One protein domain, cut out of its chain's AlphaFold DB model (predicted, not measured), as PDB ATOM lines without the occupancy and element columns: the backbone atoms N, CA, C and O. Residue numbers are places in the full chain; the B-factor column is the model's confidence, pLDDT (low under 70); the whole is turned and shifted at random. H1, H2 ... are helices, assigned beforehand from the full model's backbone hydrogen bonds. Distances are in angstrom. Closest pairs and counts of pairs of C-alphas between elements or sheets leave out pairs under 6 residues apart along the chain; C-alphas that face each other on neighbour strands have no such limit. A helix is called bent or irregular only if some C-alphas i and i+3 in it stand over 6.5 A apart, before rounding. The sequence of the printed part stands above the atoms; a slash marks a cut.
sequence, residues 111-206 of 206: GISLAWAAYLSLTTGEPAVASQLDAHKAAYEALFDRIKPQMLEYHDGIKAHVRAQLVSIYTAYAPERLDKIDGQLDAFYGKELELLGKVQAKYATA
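This is residues 111 to 206 of the 206 residues of an uncharacterized protein of Aphanomyces invadans (UniProt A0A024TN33). A long helix, H3, is bent into an L: its short arm H3a and its long arm H3b meet at a corner, and H1 sits in the angle between them, with little H2 at its end. Along H3b, away from that corner, H4 folds back from its end and H5 runs beside it, the three making a triangle of helices side by side. The printed part has 96 residues with five named helices, in the order H1, H2, H3, H4, H5, and no named strand; the class is all helix. The whole is loose, with a radius of gyration of the C-alphas of 15.9 A, and elongated, spanning 47 by 26 by 21 A.

Start with H3, residues 137 to 173, assigned as one helix by its hydrogen bonds but bent: C-alphas 146 and 149 are 8.0 A apart. Its arm H3a, residues 137 to 146, measures 14.4 A; for H3b, residues 149 to 173, find C-alpha 149 at (169.678, 145.448, 113.282) and go 36.0 A to C-alpha 173 at (140.093, 152.621, 132.408). H4 is residues 175 to 187, 19.7 A, and irregular: C-alphas 179 and 182 are 7.2 A apart. H5, residues 192 to 203, measures 16.8 A and ends at C-alpha 203 (144.820, 150.056, 137.268). Go back to H1, residues 111 to 124, 19.9 A, and to H2, residues 130 to 134.

H3 is the hub, touching three other helices, and its arms are about perpendicular, at 80 degrees. The packing is part aligned, part crossed, some touching helices at a shallow tilt and others not. Look at Val 162 and Leu 196, the closest C-alphas of H3b and H5 at 6.3 A; these helices touch at a shallow tilt of 13 degrees, the same way. H3b and H4 touch as a helical hairpin, at 23 degrees and opposite ways, closest at the C-alphas of Tyr 170 and Leu 178, 6.2 A. H4 and H5 are close but not clearly touching, with the C-alphas of Leu 185 and Glu 192 closest at 6.1 A. At the other end, residues 112 to 116 of H1 touch residues 150 to 155 of H3b, about perpendicular at 86 degrees; the closest C-alphas are those of Ile 112 and Met 151, 6.3 A. H1 touches H3a at a steep tilt of 54 degrees, opposite ways, closest at the C-alphas of Tyr 119 and Phe 144, 7.5 A. With residues 118 to 122 it touches H2, where the C-alphas of Ser 121 and Ala 130 are closest at 6.0 A. H1 is apart from H4 and H5. In H1, H2, H3a, H3b and H5 every O i to N i+4 pair is within hydrogen-bond range; in H4 it is 4 of 9, beside 7 of 10 O i to N i+3 pairs.

Look for the two C-alphas farthest apart at Ala 138 and Ala 206, 48.4 A. The printed part has no cut, and its four links between helices are tight. Residue 206 is the chain's last. Mean pLDDT of the printed part is 89.5; it is under 70 at residues 125 to 131 and 205 to 206.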
ATOM      1  N   GLY A 111     170.520 136.554 124.702       96.19
ATOM      2  CA  GLY A 111     171.735 137.232 124.244       96.19
ATOM      3  C   GLY A 111     171.454 138.674 123.804       96.19
ATOM      4  O   GLY A 111     172.185 139.593 124.179       96.19
ATOM      5  N   ILE A 112     170.351 138.893 123.083       96.56
ATOM      6  CA  ILE A 112     169.957 140.223 122.614       96.56
ATOM      7  C   ILE A 112     169.485 141.130 123.752       96.56
ATOM      8  O   ILE A 112     169.838 142.309 123.761       96.56
ATOM      9  N   SER A 113     168.765 140.602 124.750       94.56
ATOM     10  CA  SER A 113     168.302 141.415 125.881       94.56
ATOM     11  C   SER A 113     169.467 141.898 126.741       94.56
ATOM     12  O   SER A 113     169.489 143.050 127.174       94.56
ATOM     13  N   LEU A 114     170.463 141.034 126.971       94.31
ATOM     14  CA  LEU A 114     171.670 141.385 127.720       94.31
ATOM     15  C   LEU A 114     172.541 142.384 126.949       94.31
ATOM     16  O   LEU A 114     173.043 143.339 127.543       94.31
ATOM     17  N   ALA A 115     172.679 142.213 125.632       94.62
ATOM     18  CA  ALA A 115     173.384 143.174 124.791       94.62
ATOM     19  C   ALA A 115     172.692 144.548 124.780       94.62
ATOM     20  O   ALA A 115     173.361 145.571 124.920       94.62
ATOM     21  N   TRP A 116     171.360 144.580 124.692       93.69
ATOM     22  CA  TRP A 116     170.583 145.815 124.776       93.69
ATOM     23  C   TRP A 116     170.750 146.519 126.129       93.69
ATOM     24  O   TRP A 116     170.982 147.726 126.176       93.69
ATOM     25  N   ALA A 117     170.713 145.772 127.236       91.31
ATOM     26  CA  ALA A 117     170.952 146.327 128.569       91.31
ATOM     27  C   ALA A 117     172.362 146.940 128.701       91.31
ATOM     28  O   ALA A 117     172.524 148.029 129.262       91.31
ATOM     29  N   ALA A 118     173.380 146.280 128.139       91.50
ATOM     30  CA  ALA A 118     174.741 146.814 128.073       91.50
ATOM     31  C   ALA A 118     174.819 148.086 127.207       91.50
ATOM     32  O   ALA A 118     175.456 149.062 127.606       91.50
ATOM     33  N   TYR A 119     174.132 148.107 126.061       91.75
ATOM     34  CA  TYR A 119     174.041 149.272 125.182       91.75
ATOM     35  C   TYR A 119     173.414 150.477 125.894       91.75
ATOM     36  O   TYR A 119     173.982 151.571 125.870       91.75
ATOM     37  N   LEU A 120     172.285 150.287 126.584       89.12
ATOM     38  CA  LEU A 120     171.641 151.347 127.363       89.12
ATOM     39  C   LEU A 120     172.559 151.862 128.472       89.12
ATOM     40  O   LEU A 120     172.689 153.075 128.636       89.12
ATOM     41  N   SER A 121     173.246 150.966 129.181       87.88
ATOM     42  CA  SER A 121     174.185 151.343 130.245       87.88
ATOM     43  C   SER A 121     175.325 152.225 129.713       87.88
ATOM     44  O   SER A 121     175.641 153.250 130.312       87.88
ATOM     45  N   LEU A 122     175.895 151.875 128.553       87.19
ATOM     46  CA  LEU A 122     177.015 152.598 127.935       87.19
ATOM     47  C   LEU A 122     176.613 153.914 127.246       87.19
ATOM     48  O   LEU A 122     177.448 154.808 127.108       87.19
ATOM     49  N   THR A 123     175.361 154.042 126.795       84.25
ATOM     50  CA  THR A 123     174.890 155.216 126.032       84.25
ATOM     51  C   THR A 123     174.093 156.213 126.862       84.25
ATOM     52  O   THR A 123     174.192 157.414 126.624       84.25
ATOM     53  N   THR A 124     173.324 155.740 127.844       77.06
ATOM     54  CA  THR A 124     172.463 156.589 128.685       77.06
ATOM     55  C   THR A 124     173.070 156.887 130.061       77.06
ATOM     56  O   THR A 124     172.575 157.766 130.765       77.06
ATOM     57  N   GLY A 125     174.184 156.232 130.421       64.81
ATOM     58  CA  GLY A 125     174.961 156.534 131.628       64.81
ATOM     59  C   GLY A 125     174.381 155.959 132.924       64.81
ATOM     60  O   GLY A 125     174.592 156.534 133.992       64.81
ATOM     61  N   GLU A 126     173.645 154.845 132.861       60.38
ATOM     62  CA  GLU A 126     173.136 154.188 134.068       60.38
ATOM     63  C   GLU A 126     174.253 153.485 134.871       60.38
ATOM     64  O   GLU A 126     175.030 152.702 134.320       60.38
ATOM     65  N   PRO A 127     174.355 153.725 136.192       55.16
ATOM     66  CA  PRO A 127     175.616 153.538 136.918       55.16
ATOM     67  C   PRO A 127     175.849 152.146 137.533       55.16
ATOM     68  O   PRO A 127     176.893 151.942 138.147       55.16
ATOM     69  N   ALA A 128     174.931 151.178 137.416       55.00
ATOM     70  CA  ALA A 128     175.059 149.920 138.171       55.00
ATOM     71  C   ALA A 128     176.138 148.962 137.625       55.00
ATOM     72  O   ALA A 128     176.684 148.168 138.388       55.00
ATOM     73  N   VAL A 129     176.462 149.041 136.329       61.66
ATOM     74  CA  VAL A 129     177.390 148.108 135.653       61.66
ATOM     75  C   VAL A 129     178.405 148.806 134.740       61.66
ATOM     76  O   VAL A 129     179.260 148.161 134.131       61.66
ATOM     77  N   ALA A 130     178.334 150.140 134.666       64.94
ATOM     78  CA  ALA A 130     179.103 150.962 133.739       64.94
ATOM     79  C   ALA A 130     180.619 150.757 133.874       64.94
ATOM     80  O   ALA A 130     181.293 150.596 132.868       64.94
ATOM     81  N   SER A 131     181.157 150.628 135.092       69.94
ATOM     82  CA  SER A 131     182.607 150.489 135.299       69.94
ATOM     83  C   SER A 131     183.203 149.188 134.738       69.94
ATOM     84  O   SER A 131     184.350 149.183 134.293       69.94
ATOM     85  N   GLN A 132     182.444 148.089 134.738       77.12
ATOM     86  CA  GLN A 132     182.874 146.800 134.175       77.12
ATOM     87  C   GLN A 132     182.721 146.774 132.650       77.12
ATOM     88  O   GLN A 132     183.541 146.182 131.951       77.12
ATOM     89  N   LEU A 133     181.685 147.445 132.139       80.38
ATOM     90  CA  LEU A 133     181.428 147.603 130.709       80.38
ATOM     91  C   LEU A 133     182.438 148.559 130.053       80.38
ATOM     92  O   LEU A 133     182.940 148.262 128.970       80.38
ATOM     93  N   ASP A 134     182.786 149.658 130.728       80.75
ATOM     94  CA  ASP A 134     183.718 150.685 130.249       80.75
ATOM     95  C   ASP A 134     185.107 150.108 129.956       80.75
ATOM     96  O   ASP A 134     185.728 150.460 128.952       80.75
ATOM     97  N   ALA A 135     185.569 149.156 130.776       86.12
ATOM     98  CA  ALA A 135     186.843 148.461 130.569       86.12
ATOM     99  C   ALA A 135     186.913 147.723 129.219       86.12
ATOM    100  O   ALA A 135     187.999 147.509 128.677       86.12
ATOM    101  N   HIS A 136     185.758 147.357 128.660       88.00
ATOM    102  CA  HIS A 136     185.626 146.623 127.405       88.00
ATOM    103  C   HIS A 136     184.803 147.390 126.359       88.00
ATOM    104  O   HIS A 136     184.308 146.788 125.405       88.00
ATOM    105  N   LYS A 137     184.679 148.718 126.500       88.25
ATOM    106  CA  LYS A 137     183.803 149.561 125.676       88.25
ATOM    107  C   LYS A 137     184.002 149.364 124.174       88.25
ATOM    108  O   LYS A 137     183.035 149.108 123.471       88.25
ATOM    109  N   ALA A 138     185.246 149.399 123.693       90.75
ATOM    110  CA  ALA A 138     185.542 149.231 122.267       90.75
ATOM    111  C   ALA A 138     185.097 147.857 121.721       90.75
ATOM    112  O   ALA A 138     184.646 147.746 120.584       90.75
ATOM    113  N   ALA A 139     185.194 146.802 122.534       93.12
ATOM    114  CA  ALA A 139     184.747 145.468 122.144       93.12
ATOM    115  C   ALA A 139     183.213 145.349 122.173       93.12
ATOM    116  O   ALA A 139     182.638 144.690 121.310       93.12
ATOM    117  N   TYR A 140     182.546 146.027 123.112       94.19
ATOM    118  CA  TYR A 140     181.089 146.167 123.096       94.19
ATOM    119  C   TYR A 140     180.599 146.953 121.882       94.19
ATOM    120  O   TYR A 140     179.663 146.510 121.234       94.19
ATOM    121  N   GLU A 141     181.247 148.064 121.530       92.12
ATOM    122  CA  GLU A 141     180.926 148.840 120.326       92.12
ATOM    123  C   GLU A 141     181.012 147.963 119.068       92.12
ATOM    124  O   GLU A 141     180.064 147.919 118.287       92.12
ATOM    125  N   ALA A 142     182.078 147.168 118.928       93.44
ATOM    126  CA  ALA A 142     182.220 146.231 117.814       93.44
ATOM    127  C   ALA A 142     181.130 145.141 117.794       93.44
ATOM    128  O   ALA A 142     180.623 144.785 116.726       93.44
ATOM    129  N   LEU A 143     180.752 144.608 118.963       95.12
ATOM    130  CA  LEU A 143     179.629 143.675 119.080       95.12
ATOM    131  C   LEU A 143     178.325 144.351 118.641       95.12
ATOM    132  O   LEU A 143     177.610 143.803 117.804       95.12
ATOM    133  N   PHE A 144     178.037 145.538 119.176       95.00
ATOM    134  CA  PHE A 144     176.827 146.300 118.892       95.00
ATOM    135  C   PHE A 144     176.695 146.628 117.417       95.00
ATOM    136  O   PHE A 144     175.619 146.421 116.873       95.00
ATOM    137  N   ASP A 145     177.763 147.059 116.751       94.69
ATOM    138  CA  ASP A 145     177.738 147.332 115.313       94.69
ATOM    139  C   ASP A 145     177.332 146.100 114.498       94.69
ATOM    140  O   ASP A 145     176.597 146.216 113.514       94.69
ATOM    141  N   ARG A 146     177.739 144.904 114.937       95.19
ATOM    142  CA  ARG A 146     177.385 143.644 114.276       95.19
ATOM    143  C   ARG A 146     175.930 143.234 114.499       95.19
ATOM    144  O   ARG A 146     175.309 142.734 113.565       95.19
ATOM    145  N   ILE A 147     175.405 143.417 115.711       96.06
ATOM    146  CA  ILE A 147     174.040 142.991 116.081       96.06
ATOM    147  C   ILE A 147     173.025 144.144 116.103       96.06
ATOM    148  O   ILE A 147     171.908 143.987 116.594       96.06
ATOM    149  N   LYS A 148     173.399 145.318 115.583       94.38
ATOM    150  CA  LYS A 148     172.574 146.533 115.602       94.38
ATOM    151  C   LYS A 148     171.179 146.333 115.008       94.38
ATOM    152  O   LYS A 148     170.230 146.766 115.659       94.38
ATOM    153  N   PRO A 149     171.009 145.689 113.835       95.75
ATOM    154  CA  PRO A 149     169.678 145.448 113.282       95.75
ATOM    155  C   PRO A 149     168.796 144.642 114.240       95.75
ATOM    156  O   PRO A 149     167.671 145.040 114.518       95.75
ATOM    157  N   GLN A 150     169.343 143.563 114.803       96.00
ATOM    158  CA  GLN A 150     168.637 142.668 115.717       96.00
ATOM    159  C   GLN A 150     168.299 143.364 117.040       96.00
ATOM    160  O   GLN A 150     167.245 143.116 117.614       96.00
ATOM    161  N   MET A 151     169.170 144.255 117.526       94.50
ATOM    162  CA  MET A 151     168.911 145.022 118.749       94.50
ATOM    163  C   MET A 151     167.790 146.038 118.555       94.50
ATOM    164  O   MET A 151     166.938 146.176 119.429       94.50
ATOM    165  N   LEU A 152     167.787 146.742 117.420       92.75
ATOM    166  CA  LEU A 152     166.723 147.689 117.096       92.75
ATOM    167  C   LEU A 152     165.390 146.964 116.904       92.75
ATOM    168  O   LEU A 152     164.392 147.394 117.465       92.75
ATOM    169  N   GLU A 153     165.384 145.825 116.211       95.44
ATOM    170  CA  GLU A 153     164.185 144.994 116.062       95.44
ATOM    171  C   GLU A 153     163.661 144.489 117.416       95.44
ATOM    172  O   GLU A 153     162.460 144.551 117.685       95.44
ATOM    173  N   TYR A 154     164.558 144.047 118.302       94.75
ATOM    174  CA  TYR A 154     164.208 143.650 119.665       94.75
ATOM    175  C   TYR A 154     163.567 144.803 120.453       94.75
ATOM    176  O   TYR A 154     162.515 144.625 121.075       94.75
ATOM    177  N   HIS A 155     164.163 145.999 120.402       93.50
ATOM    178  CA  HIS A 155     163.635 147.187 121.075       93.50
ATOM    179  C   HIS A 155     162.288 147.637 120.494       93.50
ATOM    180  O   HIS A 155     161.344 147.867 121.253       93.50
ATOM    181  N   ASP A 156     162.157 147.676 119.169       94.50
ATOM    182  CA  ASP A 156     160.909 148.009 118.478       94.50
ATOM    183  C   ASP A 156     159.794 147.015 118.828       94.50
ATOM    184  O   ASP A 156     158.649 147.414 119.066       94.50
ATOM    185  N   GLY A 157     160.127 145.725 118.942       95.31
ATOM    186  CA  GLY A 157     159.213 144.682 119.403       95.31
ATOM    187  C   GLY A 157     158.701 144.931 120.824       95.31
ATOM    188  O   GLY A 157     157.491 144.852 121.068       95.31
ATOM    189  N   ILE A 158     159.587 145.308 121.755       94.12
ATOM    190  CA  ILE A 158     159.201 145.704 123.120       94.12
ATOM    191  C   ILE A 158     158.302 146.939 123.085       94.12
ATOM    192  O   ILE A 158     157.229 146.932 123.698       94.12
ATOM    193  N   LYS A 159     158.702 147.986 122.356       95.06
ATOM    194  CA  LYS A 159     157.934 149.231 122.237       95.06
ATOM    195  C   LYS A 159     156.529 148.952 121.703       95.06
ATOM    196  O   LYS A 159     155.551 149.431 122.280       95.06
ATOM    197  N   ALA A 160     156.403 148.134 120.659       96.25
ATOM    198  CA  ALA A 160     155.123 147.744 120.074       96.25
ATOM    199  C   ALA A 160     154.258 146.923 121.045       96.25
ATOM    200  O   ALA A 160     153.063 147.199 121.187       96.25
ATOM    201  N   HIS A 161     154.853 145.955 121.749       95.75
ATOM    202  CA  HIS A 161     154.154 145.156 122.755       95.75
ATOM    203  C   HIS A 161     153.605 146.032 123.888       95.75
ATOM    204  O   HIS A 161     152.413 145.971 124.204       95.75
ATOM    205  N   VAL A 162     154.447 146.898 124.458       96.31
ATOM    206  CA  VAL A 162     154.048 147.822 125.527       96.31
ATOM    207  C   VAL A 162     152.966 148.775 125.035       96.31
ATOM    208  O   VAL A 162     151.959 148.951 125.718       96.31
ATOM    209  N   ARG A 163     153.112 149.337 123.829       97.06
ATOM    210  CA  ARG A 163     152.092 150.199 123.219       97.06
ATOM    211  C   ARG A 163     150.734 149.506 123.152       97.06
ATOM    212  O   ARG A 163     149.739 150.088 123.574       97.06
ATOM    213  N   ALA A 164     150.684 148.266 122.663       97.00
ATOM    214  CA  ALA A 164     149.443 147.499 122.565       97.00
ATOM    215  C   ALA A 164     148.797 147.258 123.943       97.00
ATOM    216  O   ALA A 164     147.584 147.419 124.098       97.00
ATOM    217  N   GLN A 165     149.603 146.938 124.959       96.56
ATOM    218  CA  GLN A 165     149.123 146.756 126.331       96.56
ATOM    219  C   GLN A 165     148.596 148.067 126.938       96.56
ATOM    220  O   GLN A 165     147.519 148.079 127.534       96.56
ATOM    221  N   LEU A 166     149.301 149.186 126.744       95.38
ATOM    222  CA  LEU A 166     148.857 150.504 127.206       95.38
ATOM    223  C   LEU A 166     147.552 150.936 126.534       95.38
ATOM    224  O   LEU A 166     146.657 151.417 127.226       95.38
ATOM    225  N   VAL A 167     147.407 150.718 125.221       96.62
ATOM    226  CA  VAL A 167     146.151 150.981 124.496       96.62
ATOM    227  C   VAL A 167     145.004 150.181 125.108       96.62
ATOM    228  O   VAL A 167     143.948 150.753 125.375       96.62
ATOM    229  N   SER A 168     145.209 148.888 125.376       95.56
ATOM    230  CA  SER A 168     144.195 148.024 125.993       95.56
ATOM    231  C   SER A 168     143.753 148.549 127.366       95.56
ATOM    232  O   SER A 168     142.562 148.761 127.602       95.56
ATOM    233  N   ILE A 169     144.711 148.857 128.249       94.38
ATOM    234  CA  ILE A 169     144.430 149.355 129.604       94.38
ATOM    235  C   ILE A 169     143.745 150.727 129.553       94.38
ATOM    236  O   ILE A 169     142.723 150.938 130.203       94.38
ATOM    237  N   TYR A 170     144.274 151.679 128.782       95.31
ATOM    238  CA  TYR A 170     143.703 153.027 128.718       95.31
ATOM    239  C   TYR A 170     142.333 153.043 128.050       95.31
ATOM    240  O   TYR A 170     141.462 153.765 128.516       95.31
ATOM    241  N   THR A 171     142.074 152.191 127.060       95.31
ATOM    242  CA  THR A 171     140.722 152.059 126.489       95.31
ATOM    243  C   THR A 171     139.696 151.625 127.541       95.31
ATOM    244  O   THR A 171     138.567 152.109 127.520       95.31
ATOM    245  N   ALA A 172     140.079 150.749 128.474       93.88
ATOM    246  CA  ALA A 172     139.181 150.256 129.517       93.88
ATOM    247  C   ALA A 172     139.003 151.236 130.690       93.88
ATOM    248  O   ALA A 172     137.892 151.387 131.193       93.88
ATOM    249  N   TYR A 173     140.081 151.896 131.130       93.81
ATOM    250  CA  TYR A 173     140.093 152.621 132.408       93.81
ATOM    251  C   TYR A 173     140.363 154.130 132.310       93.81
ATOM    252  O   TYR A 173     140.075 154.849 133.266       93.81
ATOM    253  N   ALA A 174     140.962 154.622 131.220       92.50
ATOM    254  CA  ALA A 174     141.321 156.038 131.055       92.50
ATOM    255  C   ALA A 174     141.480 156.446 129.568       92.50
ATOM    256  O   ALA A 174     142.608 156.693 129.114       92.50
ATOM    257  N   PRO A 175     140.384 156.495 128.781       93.62
ATOM    258  CA  PRO A 175     140.450 156.731 127.335       93.62
ATOM    259  C   PRO A 175     141.074 158.082 126.962       93.62
ATOM    260  O   PRO A 175     141.670 158.228 125.899       93.62
ATOM    261  N   GLU A 176     141.003 159.066 127.860       93.44
ATOM    262  CA  GLU A 176     141.593 160.399 127.713       93.44
ATOM    263  C   GLU A 176     143.131 160.421 127.758       93.44
ATOM    264  O   GLU A 176     143.736 161.490 127.692       93.44
ATOM    265  N   ARG A 177     143.775 159.261 127.942       91.50
ATOM    266  CA  ARG A 177     145.237 159.109 127.949       91.50
ATOM    267  C   ARG A 177     145.785 158.430 126.696       91.50
ATOM    268  O   ARG A 177     147.001 158.280 126.590       91.50
ATOM    269  N   LEU A 178     144.926 158.016 125.761       92.88
ATOM    270  CA  LEU A 178     145.338 157.317 124.537       92.88
ATOM    271  C   LEU A 178     146.268 158.163 123.654       92.88
ATOM    272  O   LEU A 178     147.218 157.637 123.082       92.88
ATOM    273  N   ASP A 179     146.039 159.473 123.595       94.06
ATOM    274  CA  ASP A 179     146.857 160.447 122.859       94.06
ATOM    275  C   ASP A 179     148.267 160.624 123.448       94.06
ATOM    276  O   ASP A 179     149.189 161.053 122.758       94.06
ATOM    277  N   LYS A 180     148.457 160.269 124.725       93.56
ATOM    278  CA  LYS A 180     149.727 160.426 125.449       93.56
ATOM    279  C   LYS A 180     150.639 159.213 125.353       93.56
ATOM    280  O   LYS A 180     151.781 159.310 125.792       93.56
ATOM    281  N   ILE A 181     150.159 158.091 124.812       93.94
ATOM    282  CA  ILE A 181     150.904 156.826 124.802       93.94
ATOM    283  C   ILE A 181     152.248 156.992 124.096       93.94
ATOM    284  O   ILE A 181     153.276 156.640 124.665       93.94
ATOM    285  N   ASP A 182     152.256 157.572 122.898       93.50
ATOM    286  CA  ASP A 182     153.485 157.689 122.109       93.50
ATOM    287  C   ASP A 182     154.508 158.608 122.805       93.50
ATOM    288  O   ASP A 182     155.674 158.243 122.944       93.50
ATOM    289  N   GLY A 183     154.056 159.722 123.395       94.25
ATOM    290  CA  GLY A 183     154.921 160.594 124.199       94.25
ATOM    291  C   GLY A 183     155.444 159.939 125.486       94.25
ATOM    292  O   GLY A 183     156.564 160.218 125.911       94.25
ATOM    293  N   GLN A 184     154.663 159.051 126.113       92.88
ATOM    294  CA  GLN A 184     155.128 158.266 127.260       92.88
ATOM    295  C   GLN A 184     156.168 157.225 126.850       92.88
ATOM    296  O   GLN A 184     157.148 157.056 127.567       92.88
ATOM    297  N   LEU A 185     155.980 156.547 125.718       93.75
ATOM    298  CA  LEU A 185     156.951 155.577 125.215       93.75
ATOM    299  C   LEU A 185     158.293 156.246 124.906       93.75
ATOM    300  O   LEU A 185     159.330 155.707 125.274       93.75
ATOM    301  N   ASP A 186     158.281 157.439 124.312       92.00
ATOM    302  CA  ASP A 186     159.514 158.176 124.018       92.00
ATOM    303  C   ASP A 186     160.208 158.681 125.298       92.00
ATOM    304  O   ASP A 186     161.431 158.613 125.414       92.00
ATOM    305  N   ALA A 187     159.441 159.128 126.300       90.62
ATOM    306  CA  ALA A 187     159.988 159.545 127.596       90.62
ATOM    307  C   ALA A 187     160.569 158.380 128.421       90.62
ATOM    308  O   ALA A 187     161.410 158.599 129.293       90.62
ATOM    309  N   PHE A 188     160.115 157.154 128.158       90.81
ATOM    310  CA  PHE A 188     160.575 155.923 128.799       90.81
ATOM    311  C   PHE A 188     161.419 155.067 127.846       90.81
ATOM    312  O   PHE A 188     161.413 153.847 127.973       90.81
ATOM    313  N   TYR A 189     162.153 155.686 126.914       89.50
ATOM    314  CA  TYR A 189     163.041 154.965 126.002       89.50
ATOM    315  C   TYR A 189     164.005 154.041 126.766       89.50
ATOM    316  O   TYR A 189     164.765 154.493 127.625       89.50
ATOM    317  N   GLY A 190     163.954 152.741 126.468       86.56
ATOM    318  CA  GLY A 190     164.728 151.696 127.147       86.56
ATOM    319  C   GLY A 190     164.156 151.235 128.498       86.56
ATOM    320  O   GLY A 190     164.726 150.350 129.131       86.56
ATOM    321  N   LYS A 191     163.036 151.815 128.945       90.12
ATOM    322  CA  LYS A 191     162.323 151.527 130.207       90.12
ATOM    323  C   LYS A 191     160.823 151.311 129.991       90.12
ATOM    324  O   LYS A 191     160.010 151.500 130.899       90.12
ATOM    325  N   GLU A 192     160.427 150.908 128.791       93.62
ATOM    326  CA  GLU A 192     159.028 150.753 128.394       93.62
ATOM    327  C   GLU A 192     158.327 149.662 129.223       93.62
ATOM    328  O   GLU A 192     157.167 149.813 129.608       93.62
ATOM    329  N   LEU A 193     159.039 148.587 129.576       91.56
ATOM    330  CA  LEU A 193     158.512 147.537 130.457       91.56
ATOM    331  C   LEU A 193     158.269 148.043 131.889       91.56
ATOM    332  O   LEU A 193     157.276 147.665 132.512       91.56
ATOM    333  N   GLU A 194     159.110 148.950 132.404       91.88
ATOM    334  CA  GLU A 194     158.863 149.587 133.705       91.88
ATOM    335  C   GLU A 194     157.625 150.487 133.669       91.88
ATOM    336  O   GLU A 194     156.848 150.520 134.629       91.88
ATOM    337  N   LEU A 195     157.436 151.231 132.572       93.81
ATOM    338  CA  LEU A 195     156.237 152.036 132.346       93.81
ATOM    339  C   LEU A 195     154.990 151.148 132.381       93.81
ATOM    340  O   LEU A 195     154.034 151.470 133.091       93.81
ATOM    341  N   LEU A 196     155.014 150.022 131.664       94.38
ATOM    342  CA  LEU A 196     153.902 149.078 131.649       94.38
ATOM    343  C   LEU A 196     153.593 148.548 133.052       94.38
ATOM    344  O   LEU A 196     152.441 148.612 133.474       94.38
ATOM    345  N   GLY A 197     154.609 148.101 133.795       94.25
ATOM    346  CA  GLY A 197     154.435 147.606 135.163       94.25
ATOM    347  C   GLY A 197     153.817 148.654 136.097       94.25
ATOM    348  O   GLY A 197     152.891 148.352 136.851       94.25
ATOM    349  N   LYS A 198     154.252 149.919 135.995       94.06
ATOM    350  CA  LYS A 198     153.676 151.045 136.757       94.06
ATOM    351  C   LYS A 198     152.210 151.297 136.396       94.06
ATOM    352  O   LYS A 198     151.396 151.563 137.281       94.06
ATOM    353  N   VAL A 199     151.865 151.232 135.110       93.75
ATOM    354  CA  VAL A 199     150.483 151.409 134.644       93.75
ATOM    355  C   VAL A 199     149.610 150.245 135.107       93.75
ATOM    356  O   VAL A 199     148.568 150.486 135.708       93.75
ATOM    357  N   GLN A 200     150.046 149.001 134.917       94.12
ATOM    358  CA  GLN A 200     149.319 147.817 135.374       94.12
ATOM    359  C   GLN A 200     149.049 147.867 136.879       94.12
ATOM    360  O   GLN A 200     147.905 147.710 137.284       94.12
ATOM    361  N   ALA A 201     150.049 148.182 137.705       93.44
ATOM    362  CA  ALA A 201     149.864 148.306 139.151       93.44
ATOM    363  C   ALA A 201     148.829 149.384 139.530       93.44
ATOM    364  O   ALA A 201     148.028 149.188 140.445       93.44
ATOM    365  N   LYS A 202     148.816 150.510 138.802       92.56
ATOM    366  CA  LYS A 202     147.873 151.610 139.030       92.56
ATOM    367  C   LYS A 202     146.421 151.227 138.727       92.56
ATOM    368  O   LYS A 202     145.533 151.693 139.431       92.56
ATOM    369  N   TYR A 203     146.177 150.433 137.685       89.38
ATOM    370  CA  TYR A 203     144.820 150.056 137.268       89.38
ATOM    371  C   TYR A 203     144.389 148.665 137.758       89.38
ATOM    372  O   TYR A 203     143.210 148.354 137.704       89.38
ATOM    373  N   ALA A 204     145.295 147.851 138.307       81.31
ATOM    374  CA  ALA A 204     144.958 146.580 138.960       81.31
ATOM    375  C   ALA A 204     144.250 146.755 140.317       81.31
ATOM    376  O   ALA A 204     143.712 145.796 140.862       81.31
ATOM    377  N   THR A 205     144.285 147.964 140.883       67.56
ATOM    378  CA  THR A 205     143.619 148.328 142.145       67.56
ATOM    379  C   THR A 205     142.312 149.105 141.940       67.56
ATOM    380  O   THR A 205     141.723 149.540 142.930       67.56
ATOM    381  N   ALA A 206     141.867 149.280 140.689       53.28
ATOM    382  CA  ALA A 206     140.635 149.974 140.304       53.28
ATOM    383  C   ALA A 206     139.533 148.973 139.928       53.28
ATOM    384  O   ALA A 206     138.433 149.085 140.512       53.28
TER     385      ALA A 206